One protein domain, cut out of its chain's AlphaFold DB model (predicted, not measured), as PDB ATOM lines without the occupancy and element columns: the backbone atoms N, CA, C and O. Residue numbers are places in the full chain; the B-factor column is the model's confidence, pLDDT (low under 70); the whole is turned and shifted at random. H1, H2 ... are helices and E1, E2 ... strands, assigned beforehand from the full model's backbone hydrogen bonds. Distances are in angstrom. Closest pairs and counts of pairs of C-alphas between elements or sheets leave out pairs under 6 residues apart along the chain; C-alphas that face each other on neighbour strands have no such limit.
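Overview. This is residues 28 to 51 and 79 to 136 of the 136 residues of an uncharacterized protein of Vibrio quintilis (UniProt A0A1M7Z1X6). A strongly twisted wall of five antiparallel strands, in order E3 - E2 - E1 - E4 - E5, has its one helix H1 at the E3 end and a loop, residues 34 to 51, reaching out at the other end. The 82 printed residues run E1 E2 E3 H1 E4 E5, class mixed, with under half in named elements. The whole is compact, radius of gyration of the C-alphas 13.0 A, spans 35 by 27 by 23 A.

Along the chain. Find C-alpha 28 at (27.234, -45.229, -43.194); E1 runs 16.0 A to residue 33. Next come E2, residues 79 to 84, 16.1 A; E3, 88 to 90, 6.4 A; H1, 101 to 111, 15.3 A; E4, 117 to 122, 16.7 A; and E5, 127 to 129, 6.1 A, ending at C-alpha 129 (31.786, -36.149, -47.662).

Arrangement. From E1, look for pairs within hydrogen-bond range: N 30 and O 82 of E2, 2.8 A, and N 31 and O 119 of E4, 2.8 A. E1 and E4 are antiparallel at 143 degrees. Hairpin E2 and E3 has N 90 and O 83 at 2.9 A; hairpin E4 and E5 has N 122 and O 127 at 2.9 A. H1, with every O i to N i+4 pair within range, only grazes the sheet; its closest C-alphas to E3 are Ile 101 and Tyr 88, 5.0 A.

Size, cuts and confidence. C-alphas 45 and 110 are farthest apart, 35.2 A. Residues 52 to 78 are cut out, a gap of 11.0 A; of the links printed whole, none is long. Confidence is under 70 in 27 residues, among them 39 to 51.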
ATOM      1  N   LYS A  28      26.177 -46.193 -42.859       90.69
ATOM      2  CA  LYS A  28      27.234 -45.229 -43.194       90.69
ATOM      3  C   LYS A  28      28.529 -45.601 -42.486       90.69
ATOM      4  O   LYS A  28      28.501 -46.129 -41.379       90.69
ATOM      5  N   ILE A  29      29.654 -45.247 -43.095       87.56
ATOM      6  CA  ILE A  29      30.942 -45.208 -42.403       87.56
ATOM      7  C   ILE A  29      31.214 -43.750 -42.041       87.56
ATOM      8  O   ILE A  29      31.138 -42.865 -42.894       87.56
ATOM      9  N   ILE A  30      31.482 -43.485 -40.769       88.31
ATOM     10  CA  ILE A  30      31.793 -42.165 -40.228       88.31
ATOM     11  C   ILE A  30      33.265 -42.147 -39.852       88.31
ATOM     12  O   ILE A  30      33.722 -42.998 -39.102       88.31
ATOM     13  N   VAL A  31      33.997 -41.161 -40.359       83.88
ATOM     14  CA  VAL A  31      35.397 -40.933 -40.002       83.88
ATOM     15  C   VAL A  31      35.458 -39.708 -39.115       83.88
ATOM     16  O   VAL A  31      35.230 -38.586 -39.580       83.88
ATOM     17  N   PHE A  32      35.733 -39.938 -37.837       82.69
ATOM     18  CA  PHE A  32      36.095 -38.908 -36.878       82.69
ATOM     19  C   PHE A  32      37.539 -38.488 -37.096       82.69
ATOM     20  O   PHE A  32      38.358 -39.251 -37.607       82.69
ATOM     21  N   ARG A  33      37.831 -37.252 -36.720       79.00
ATOM     22  CA  ARG A  33      39.141 -36.646 -36.865       79.00
ATOM     23  C   ARG A  33      39.431 -35.753 -35.671       79.00
ATOM     24  O   ARG A  33      38.559 -34.983 -35.258       79.00
ATOM     25  N   ASP A  34      40.678 -35.777 -35.220       70.75
ATOM     26  CA  ASP A  34      41.212 -34.760 -34.321       70.75
ATOM     27  C   ASP A  34      40.933 -33.326 -34.829       70.75
ATOM     28  O   ASP A  34      40.834 -33.056 -36.038       70.75
ATOM     29  N   ALA A  35      40.788 -32.376 -33.904       68.06
ATOM     30  CA  ALA A  35      40.503 -30.986 -34.246       68.06
ATOM     31  C   ALA A  35      41.603 -30.369 -35.133       68.06
ATOM     32  O   ALA A  35      41.281 -29.621 -36.063       68.06
ATOM     33  N   ASN A  36      42.865 -30.741 -34.900       66.44
ATOM     34  CA  ASN A  36      44.047 -30.158 -35.531       66.44
ATOM     35  C   ASN A  36      44.515 -30.910 -36.784       66.44
ATOM     36  O   ASN A  36      45.274 -30.356 -37.582       66.44
ATOM     37  N   ALA A  37      44.059 -32.143 -37.005       65.50
ATOM     38  CA  ALA A  37      44.392 -32.873 -38.224       65.50
ATOM     39  C   ALA A  37      43.711 -32.234 -39.460       65.50
ATOM     40  O   ALA A  37      42.605 -31.708 -39.355       65.50
ATOM     41  N   PRO A  38      44.319 -32.233 -40.660       70.12
ATOM     42  CA  PRO A  38      43.677 -31.731 -41.880       70.12
ATOM     43  C   PRO A  38      42.587 -32.690 -42.389       70.12
ATOM     44  O   PRO A  38      42.436 -33.796 -41.902       70.12
ATOM     45  N   TRP A  39      41.762 -32.290 -43.359       67.94
ATOM     46  CA  TRP A  39      40.950 -33.273 -44.095       67.94
ATOM     47  C   TRP A  39      41.736 -33.757 -45.308       67.94
ATOM     48  O   TRP A  39      42.262 -32.932 -46.052       67.94
ATOM     49  N   LEU A  40      41.774 -35.069 -45.532       63.38
ATOM     50  CA  LEU A  40      42.361 -35.642 -46.741       63.38
ATOM     51  C   LEU A  40      41.516 -35.253 -47.972       63.38
ATOM     52  O   LEU A  40      40.284 -35.224 -47.903       63.38
ATOM     53  N   SER A  41      42.169 -34.931 -49.092       50.31
ATOM     54  CA  SER A  41      41.519 -34.561 -50.358       50.31
ATOM     55  C   SER A  41      41.931 -35.508 -51.495       50.31
ATOM     56  O   SER A  41      43.107 -35.526 -51.855       50.31
ATOM     57  N   GLY A  42      40.978 -36.237 -52.092       51.47
ATOM     58  CA  GLY A  42      41.143 -36.967 -53.367       51.47
ATOM     59  C   GLY A  42      40.616 -38.418 -53.380       51.47
ATOM     60  O   GLY A  42      40.544 -39.032 -52.319       51.47
ATOM     61  N   PRO A  43      40.258 -38.978 -54.561       45.53
ATOM     62  CA  PRO A  43      39.817 -40.367 -54.713       45.53
ATOM     63  C   PRO A  43      40.999 -41.340 -54.585       45.53
ATOM     64  O   PRO A  43      42.043 -41.221 -55.231       45.53
ATOM     65  N   GLU A  44      40.818 -42.321 -53.715       46.34
ATOM     66  CA  GLU A  44      41.847 -43.088 -53.021       46.34
ATOM     67  C   GLU A  44      42.558 -44.176 -53.854       46.34
ATOM     68  O   GLU A  44      42.626 -45.342 -53.459       46.34
ATOM     69  N   LYS A  45      43.184 -43.845 -54.990       37.22
ATOM     70  CA  LYS A  45      44.067 -44.823 -55.670       37.22
ATOM     71  C   LYS A  45      45.327 -45.178 -54.862       37.22
ATOM     72  O   LYS A  45      46.000 -46.150 -55.191       37.22
ATOM     73  N   HIS A  46      45.612 -44.450 -53.781       36.66
ATOM     74  CA  HIS A  46      46.789 -44.648 -52.931       36.66
ATOM     75  C   HIS A  46      46.493 -45.182 -51.522       36.66
ATOM     76  O   HIS A  46      47.443 -45.441 -50.787       36.66
ATOM     77  N   LEU A  47      45.226 -45.406 -51.146       41.12
ATOM     78  CA  LEU A  47      44.895 -45.974 -49.826       41.12
ATOM     79  C   LEU A  47      44.666 -47.489 -49.864       41.12
ATOM     80  O   LEU A  47      44.723 -48.143 -48.829       41.12
ATOM     81  N   ARG A  48      44.589 -48.083 -51.066       36.28
ATOM     82  CA  ARG A  48      44.519 -49.543 -51.294       36.28
ATOM     83  C   ARG A  48      45.754 -50.353 -50.855       36.28
ATOM     84  O   ARG A  48      45.784 -51.559 -51.059       36.28
ATOM     85  N   GLY A  49      46.752 -49.724 -50.242       35.38
ATOM     86  CA  GLY A  49      47.892 -50.419 -49.636       35.38
ATOM     87  C   GLY A  49      48.481 -49.705 -48.421       35.38
ATOM     88  O   GLY A  49      49.612 -50.002 -48.045       35.38
ATOM     89  N   LYS A  50      47.764 -48.726 -47.846       38.50
ATOM     90  CA  LYS A  50      48.302 -47.788 -46.851       38.50
ATOM     91  C   LYS A  50      47.272 -47.321 -45.809       38.50
ATOM     92  O   LYS A  50      47.178 -46.132 -45.521       38.50
ATOM     93  N   PHE A  51      46.582 -48.262 -45.164       41.31
ATOM     94  CA  PHE A  51      46.359 -48.106 -43.716       41.31
ATOM     95  C   PHE A  51      47.653 -48.360 -42.912       41.31
ATOM     96  O   PHE A  51      47.711 -48.094 -41.724       41.31
ATOM     97  N   TYR A  79      42.644 -39.996 -37.064       71.94
ATOM     98  CA  TYR A  79      41.365 -40.370 -37.655       71.94
ATOM     99  C   TYR A  79      40.880 -41.697 -37.081       71.94
ATOM    100  O   TYR A  79      41.678 -42.613 -36.917       71.94
ATOM    101  N   HIS A  80      39.572 -41.819 -36.880       78.19
ATOM    102  CA  HIS A  80      38.944 -43.040 -36.393       78.19
ATOM    103  C   HIS A  80      37.666 -43.323 -37.186       78.19
ATOM    104  O   HIS A  80      36.764 -42.483 -37.251       78.19
ATOM    105  N   ALA A  81      37.615 -44.475 -37.852       81.00
ATOM    106  CA  ALA A  81      36.519 -44.859 -38.736       81.00
ATOM    107  C   ALA A  81      35.574 -45.839 -38.042       81.00
ATOM    108  O   ALA A  81      36.030 -46.826 -37.475       81.00
ATOM    109  N   LEU A  82      34.270 -45.579 -38.150       85.31
ATOM    110  CA  LEU A  82      33.205 -46.355 -37.523       85.31
ATOM    111  C   LEU A  82      32.063 -46.643 -38.479       85.31
ATOM    112  O   LEU A  82      31.621 -45.759 -39.214       85.31
ATOM    113  N   TYR A  83      31.490 -47.835 -38.383       88.19
ATOM    114  CA  TYR A  83      30.216 -48.136 -39.020       88.19
ATOM    115  C   TYR A  83      29.038 -47.675 -38.150       88.19
ATOM    116  O   TYR A  83      29.052 -47.805 -36.924       88.19
ATOM    117  N   THR A  84      27.986 -47.166 -38.790       90.75
ATOM    118  CA  THR A  84      26.692 -46.908 -38.160       90.75
ATOM    119  C   THR A  84      25.533 -47.368 -39.035       90.75
ATOM    120  O   THR A  84      25.494 -47.110 -40.240       90.75
ATOM    121  N   ASP A  85      24.535 -47.978 -38.401       90.56
ATOM    122  CA  ASP A  85      23.234 -48.301 -39.000       90.56
ATOM    123  C   ASP A  85      22.228 -47.128 -38.907       90.56
ATOM    124  O   ASP A  85      21.080 -47.229 -39.348       90.56
ATOM    125  N   GLY A  86      22.651 -45.997 -38.329       89.06
ATOM    126  CA  GLY A  86      21.828 -44.814 -38.072       89.06
ATOM    127  C   GLY A  86      21.156 -44.777 -36.694       89.06
ATOM    128  O   GLY A  86      20.511 -43.777 -36.374       89.06
ATOM    129  N   ARG A  87      21.315 -45.819 -35.867       91.06
ATOM    130  CA  ARG A  87      20.892 -45.869 -34.452       91.06
ATOM    131  C   ARG A  87      22.077 -46.084 -33.510       91.06
ATOM    132  O   ARG A  87      22.145 -45.436 -32.463       91.06
ATOM    133  N   TYR A  88      23.014 -46.939 -33.909       90.12
ATOM    134  CA  TYR A  88      24.185 -47.335 -33.134       90.12
ATOM    135  C   TYR A  88      25.477 -47.097 -33.920       90.12
ATOM    136  O   TYR A  88      25.482 -47.115 -35.154       90.12
ATOM    137  N   PHE A  89      26.573 -46.872 -33.203       88.50
ATOM    138  CA  PHE A  89      27.935 -46.994 -33.706       88.50
ATOM    139  C   PHE A  89      28.497 -48.357 -33.325       88.50
ATOM    140  O   PHE A  89      28.343 -48.792 -32.188       88.50
ATOM    141  N   TYR A  90      29.158 -49.007 -34.273       83.25
ATOM    142  CA  TYR A  90      29.813 -50.292 -34.073       83.25
ATOM    143  C   TYR A  90      31.310 -50.060 -34.122       83.25
ATOM    144  O   TYR A  90      31.881 -49.842 -35.192       83.25
ATOM    145  N   ASP A  91      31.915 -50.065 -32.943       74.69
ATOM    146  CA  ASP A  91      33.329 -49.811 -32.773       74.69
ATOM    147  C   ASP A  91      34.022 -51.004 -32.116       74.69
ATOM    148  O   ASP A  91      33.978 -51.168 -30.899       74.69
ATOM    149  N   GLY A  92      34.728 -51.788 -32.928       63.06
ATOM    150  CA  GLY A  92      35.492 -52.932 -32.435       63.06
ATOM    151  C   GLY A  92      36.628 -52.566 -31.471       63.06
ATOM    152  O   GLY A  92      37.125 -53.458 -30.790       63.06
ATOM    153  N   GLY A  93      37.040 -51.294 -31.394       63.84
ATOM    154  CA  GLY A  93      38.047 -50.817 -30.445       63.84
ATOM    155  C   GLY A  93      37.522 -50.693 -29.009       63.84
ATOM    156  O   GLY A  93      38.205 -51.118 -28.074       63.84
ATOM    157  N   LEU A  94      36.309 -50.159 -28.823       63.16
ATOM    158  CA  LEU A  94      35.664 -50.004 -27.514       63.16
ATOM    159  C   LEU A  94      34.832 -51.210 -27.097       63.16
ATOM    160  O   LEU A  94      34.876 -51.608 -25.934       63.16
ATOM    161  N   HIS A  95      33.978 -51.708 -27.994       65.25
ATOM    162  CA  HIS A  95      32.894 -52.604 -27.616       65.25
ATOM    163  C   HIS A  95      32.426 -53.474 -28.787       65.25
ATOM    164  O   HIS A  95      32.195 -52.999 -29.893       65.25
ATOM    165  N   ASN A  96      32.212 -54.765 -28.535       64.69
ATOM    166  CA  ASN A  96      31.788 -55.690 -29.591       64.69
ATOM    167  C   ASN A  96      30.318 -55.501 -30.022       64.69
ATOM    168  O   ASN A  96      29.959 -55.911 -31.123       64.69
ATOM    169  N   ASP A  97      29.490 -54.862 -29.190       75.19
ATOM    170  CA  ASP A  97      28.092 -54.525 -29.506       75.19
ATOM    171  C   ASP A  97      27.908 -53.043 -29.863       75.19
ATOM    172  O   ASP A  97      28.701 -52.187 -29.468       75.19
ATOM    173  N   GLY A  98      26.800 -52.733 -30.544       79.62
ATOM    174  CA  GLY A  98      26.450 -51.374 -30.949       79.62
ATOM    175  C   GLY A  98      26.245 -50.410 -29.771       79.62
ATOM    176  O   GLY A  98      25.431 -50.646 -28.879       79.62
ATOM    177  N   ILE A  99      26.930 -49.269 -29.818       83.81
ATOM    178  CA  ILE A  99      26.826 -48.171 -28.851       83.81
ATOM    179  C   ILE A  99      25.800 -47.159 -29.374       83.81
ATOM    180  O   ILE A  99      25.948 -46.690 -30.504       83.81
ATOM    181  N   PRO A 100      24.763 -46.769 -28.607       90.31
ATOM    182  CA  PRO A 100      23.813 -45.754 -29.054       90.31
ATOM    183  C   PRO A 100      24.534 -44.482 -29.512       90.31
ATOM    184  O   PRO A 100      25.384 -43.961 -28.788       90.31
ATOM    185  N   ILE A 101      24.185 -43.945 -30.689       89.19
ATOM    186  CA  ILE A 101      24.898 -42.792 -31.280       89.19
ATOM    187  C   ILE A 101      24.999 -41.624 -30.294       89.19
ATOM    188  O   ILE A 101      26.052 -41.006 -30.167       89.19
ATOM    189  N   GLY A 102      23.912 -41.323 -29.579       87.38
ATOM    190  CA  GLY A 102      23.895 -40.232 -28.605       87.38
ATOM    191  C   GLY A 102      24.897 -40.427 -27.466       87.38
ATOM    192  O   GLY A 102      25.492 -39.452 -27.015       87.38
ATOM    193  N   ASP A 103      25.113 -41.666 -27.029       86.75
ATOM    194  CA  ASP A 103      26.042 -41.979 -25.943       86.75
ATOM    195  C   ASP A 103      27.480 -42.045 -26.445       86.75
ATOM    196  O   ASP A 103      28.368 -41.490 -25.802       86.75
ATOM    197  N   TYR A 104      27.696 -42.578 -27.648       85.00
ATOM    198  CA  TYR A 104      28.992 -42.524 -28.317       85.00
ATOM    199  C   TYR A 104      29.479 -41.078 -28.501       85.00
ATOM    200  O   TYR A 104      30.607 -40.739 -28.154       85.00
ATOM    201  N   MET A 105      28.608 -40.182 -28.979       85.25
ATOM    202  CA  MET A 105      28.960 -38.770 -29.170       85.25
ATOM    203  C   MET A 105      29.284 -38.060 -27.845       85.25
ATOM    204  O   MET A 105      30.171 -37.205 -27.818       85.25
ATOM    205  N   LYS A 106      28.596 -38.404 -26.744       83.38
ATOM    206  CA  LYS A 106      28.935 -37.899 -25.401       83.38
ATOM    207  C   LYS A 106      30.293 -38.423 -24.944       83.38
ATOM    208  O   LYS A 106      31.088 -37.630 -24.453       83.38
ATOM    209  N   LEU A 107      30.551 -39.719 -25.126       78.44
ATOM    210  CA  LEU A 107      31.810 -40.365 -24.757       78.44
ATOM    211  C   LEU A 107      32.985 -39.729 -25.501       78.44
ATOM    212  O   LEU A 107      33.930 -39.266 -24.877       78.44
ATOM    213  N   ILE A 108      32.890 -39.612 -26.823       76.75
ATOM    214  CA  ILE A 108      33.921 -38.982 -27.645       76.75
ATOM    215  C   ILE A 108      34.191 -37.537 -27.218       76.75
ATOM    216  O   ILE A 108      35.350 -37.144 -27.115       76.75
ATOM    217  N   LYS A 109      33.146 -36.747 -26.949       78.12
ATOM    218  CA  LYS A 109      33.292 -35.371 -26.452       78.12
ATOM    219  C   LYS A 109      33.860 -35.309 -25.029       78.12
ATOM    220  O   LYS A 109      34.444 -34.307 -24.654       78.12
ATOM    221  N   PHE A 110      33.636 -36.330 -24.212       75.75
ATOM    222  CA  PHE A 110      34.237 -36.409 -22.885       75.75
ATOM    223  C   PHE A 110      35.735 -36.731 -22.978       75.75
ATOM    224  O   PHE A 110      36.526 -36.132 -22.260       75.75
ATOM    225  N   MET A 111      36.120 -37.634 -23.885       70.44
ATOM    226  CA  MET A 111      37.517 -38.038 -24.096       70.44
ATOM    227  C   MET A 111      38.341 -36.991 -24.853       70.44
ATOM    228  O   MET A 111      39.550 -36.913 -24.672       70.44
ATOM    229  N   ASN A 112      37.693 -36.191 -25.700       67.06
ATOM    230  CA  ASN A 112      38.329 -35.140 -26.482       67.06
ATOM    231  C   ASN A 112      37.767 -33.795 -26.018       67.06
ATOM    232  O   ASN A 112      36.580 -33.540 -26.212       67.06
ATOM    233  N   GLU A 113      38.602 -32.921 -25.443       63.41
ATOM    234  CA  GLU A 113      38.192 -31.600 -24.919       63.41
ATOM    235  C   GLU A 113      37.356 -30.779 -25.924       63.41
ATOM    236  O   GLU A 113      36.505 -29.966 -25.550       63.41
ATOM    237  N   ILE A 114      37.562 -31.036 -27.220       66.19
ATOM    238  CA  ILE A 114      36.779 -30.510 -28.333       66.19
ATOM    239  C   ILE A 114      36.054 -31.668 -29.019       66.19
ATOM    240  O   ILE A 114      36.640 -32.712 -29.287       66.19
ATOM    241  N   THR A 115      34.780 -31.462 -29.375       66.81
ATOM    242  CA  THR A 115      34.032 -32.443 -30.177       66.81
ATOM    243  C   THR A 115      34.741 -32.671 -31.518       66.81
ATOM    244  O   THR A 115      34.817 -31.731 -32.317       66.81
ATOM    245  N   PRO A 116      35.220 -33.893 -31.797       72.69
ATOM    246  CA  PRO A 116      35.910 -34.220 -33.034       72.69
ATOM    247  C   PRO A 116      35.028 -33.946 -34.246       72.69
ATOM    248  O   PRO A 116      33.824 -34.234 -34.259       72.69
ATOM    249  N   ALA A 117      35.636 -33.378 -35.283       83.38
ATOM    250  CA  ALA A 117      34.962 -33.208 -36.556       83.38
ATOM    251  C   ALA A 117      34.803 -34.579 -37.225       83.38
ATOM    252  O   ALA A 117      35.645 -35.458 -37.056       83.38
ATOM    253  N   TYR A 118      33.747 -34.762 -38.017       87.25
ATOM    254  CA  TYR A 118      33.521 -36.020 -38.725       87.25
ATOM    255  C   TYR A 118      33.117 -35.803 -40.183       87.25
ATOM    256  O   TYR A 118      32.619 -34.737 -40.568       87.25
ATOM    257  N   ARG A 119      33.310 -36.843 -40.995       87.19
ATOM    258  CA  ARG A 119      32.800 -36.950 -42.367       87.19
ATOM    259  C   ARG A 119      32.217 -38.332 -42.627       87.19
ATOM    260  O   ARG A 119      32.576 -39.297 -41.964       87.19
ATOM    261  N   VAL A 120      31.316 -38.409 -43.602       88.06
ATOM    262  CA  VAL A 120      30.801 -39.679 -44.121       88.06
ATOM    263  C   VAL A 120      31.779 -40.185 -45.174       88.06
ATOM    264  O   VAL A 120      32.079 -39.465 -46.124       88.06
ATOM    265  N   TYR A 121      32.270 -41.404 -45.002       83.69
ATOM    266  CA  TYR A 121      33.120 -42.086 -45.965       83.69
ATOM    267  C   TYR A 121      32.269 -42.892 -46.944       83.69
ATOM    268  O   TYR A 121      31.399 -43.665 -46.534       83.69
ATOM    269  N   ASN A 122      32.520 -42.708 -48.238       80.06
ATOM    270  CA  ASN A 122      31.971 -43.552 -49.287       80.06
ATOM    271  C   ASN A 122      32.973 -44.680 -49.595       80.06
ATOM    272  O   ASN A 122      33.990 -44.408 -50.227       80.06
ATOM    273  N   PRO A 123      32.701 -45.942 -49.219       73.31
ATOM    274  CA  PRO A 123      33.631 -47.046 -49.459       73.31
ATOM    275  C   PRO A 123      33.761 -47.452 -50.933       73.31
ATOM    276  O   PRO A 123      34.667 -48.211 -51.278       73.31
ATOM    277  N   GLU A 124      32.874 -46.977 -51.810       74.88
ATOM    278  CA  GLU A 124      32.925 -47.260 -53.247       74.88
ATOM    279  C   GLU A 124      33.824 -46.266 -53.992       74.88
ATOM    280  O   GLU A 124      34.578 -46.666 -54.880       74.88
ATOM    281  N   THR A 125      33.772 -44.982 -53.618       74.88
ATOM    282  CA  THR A 125      34.573 -43.915 -54.251       74.88
ATOM    283  C   THR A 125      35.828 -43.545 -53.460       74.88
ATOM    284  O   THR A 125      36.758 -42.957 -54.016       74.88
ATOM    285  N   GLY A 126      35.871 -43.898 -52.176       72.38
ATOM    286  CA  GLY A 126      36.899 -43.482 -51.228       72.38
ATOM    287  C   GLY A 126      36.755 -42.026 -50.759       72.38
ATOM    288  O   GLY A 126      37.670 -41.450 -50.182       72.38
ATOM    289  N   GLU A 127      35.628 -41.371 -51.034       76.00
ATOM    290  CA  GLU A 127      35.469 -39.946 -50.739       76.00
ATOM    291  C   GLU A 127      34.997 -39.679 -49.307       76.00
ATOM    292  O   GLU A 127      34.105 -40.348 -48.784       76.00
ATOM    293  N   LEU A 128      35.540 -38.617 -48.699       79.25
ATOM    294  CA  LEU A 128      35.081 -38.071 -47.423       79.25
ATOM    295  C   LEU A 128      34.149 -36.877 -47.643       79.25
ATOM    296  O   LEU A 128      34.584 -35.759 -47.946       79.25
ATOM    297  N   MET A 129      32.864 -37.097 -47.402       84.31
ATOM    298  CA  MET A 129      31.786 -36.149 -47.662       84.31
ATOM    299  C   MET A 129      31.284 -35.496 -46.372       84.31
ATOM    300  O   MET A 129      31.264 -36.104 -45.298       84.31
ATOM    301  N   LYS A 130      30.811 -34.250 -46.470       86.50
ATOM    302  CA  LYS A 130      29.985 -33.670 -45.404       86.50
ATOM    303  C   LYS A 130      28.626 -34.370 -45.419       86.50
ATOM    304  O   LYS A 130      28.026 -34.519 -46.477       86.50
ATOM    305  N   GLY A 131      28.126 -34.762 -44.255       83.75
ATOM    306  CA  GLY A 131      26.842 -35.445 -44.143       83.75
ATOM    307  C   GLY A 131      26.391 -35.549 -42.696       83.75
ATOM    308  O   GLY A 131      27.138 -35.206 -41.786       83.75
ATOM    309  N   LYS A 132      25.156 -36.004 -42.483       82.75
ATOM    310  CA  LYS A 132      24.627 -36.277 -41.142       82.75
ATOM    311  C   LYS A 132      24.934 -37.719 -40.740       82.75
ATOM    312  O   LYS A 132      24.749 -38.628 -41.555       82.75
ATOM    313  N   ILE A 133      25.317 -37.908 -39.474       79.44
ATOM    314  CA  ILE A 133      25.425 -39.233 -38.832       79.44
ATOM    315  C   ILE A 133      24.047 -39.909 -38.790       79.44
ATOM    316  O   ILE A 133      23.923 -41.096 -39.063       79.44
ATOM    317  N   TYR A 134      23.004 -39.130 -38.496       72.31
ATOM    318  CA  TYR A 134      21.628 -39.594 -38.335       72.31
ATOM    319  C   TYR A 134      20.755 -39.321 -39.567       72.31
ATOM    320  O   TYR A 134      20.937 -38.325 -40.275       72.31
ATOM    321  N   GLY A 135      19.767 -40.197 -39.766       54.88
ATOM    322  CA  GLY A 135      18.827 -40.176 -40.890       54.88
ATOM    323  C   GLY A 135      19.321 -41.013 -42.072       54.88
ATOM    324  O   GLY A 135      20.507 -40.952 -42.412       54.88
ATOM    325  N   LYS A 136      18.412 -41.807 -42.654       45.12
ATOM    326  CA  LYS A 136      18.602 -42.397 -43.987       45.12
ATOM    327  C   LYS A 136      18.753 -41.278 -45.011       45.12
ATOM    328  O   LYS A 136      17.984 -40.297 -44.901       45.12
TER     329      LYS A 136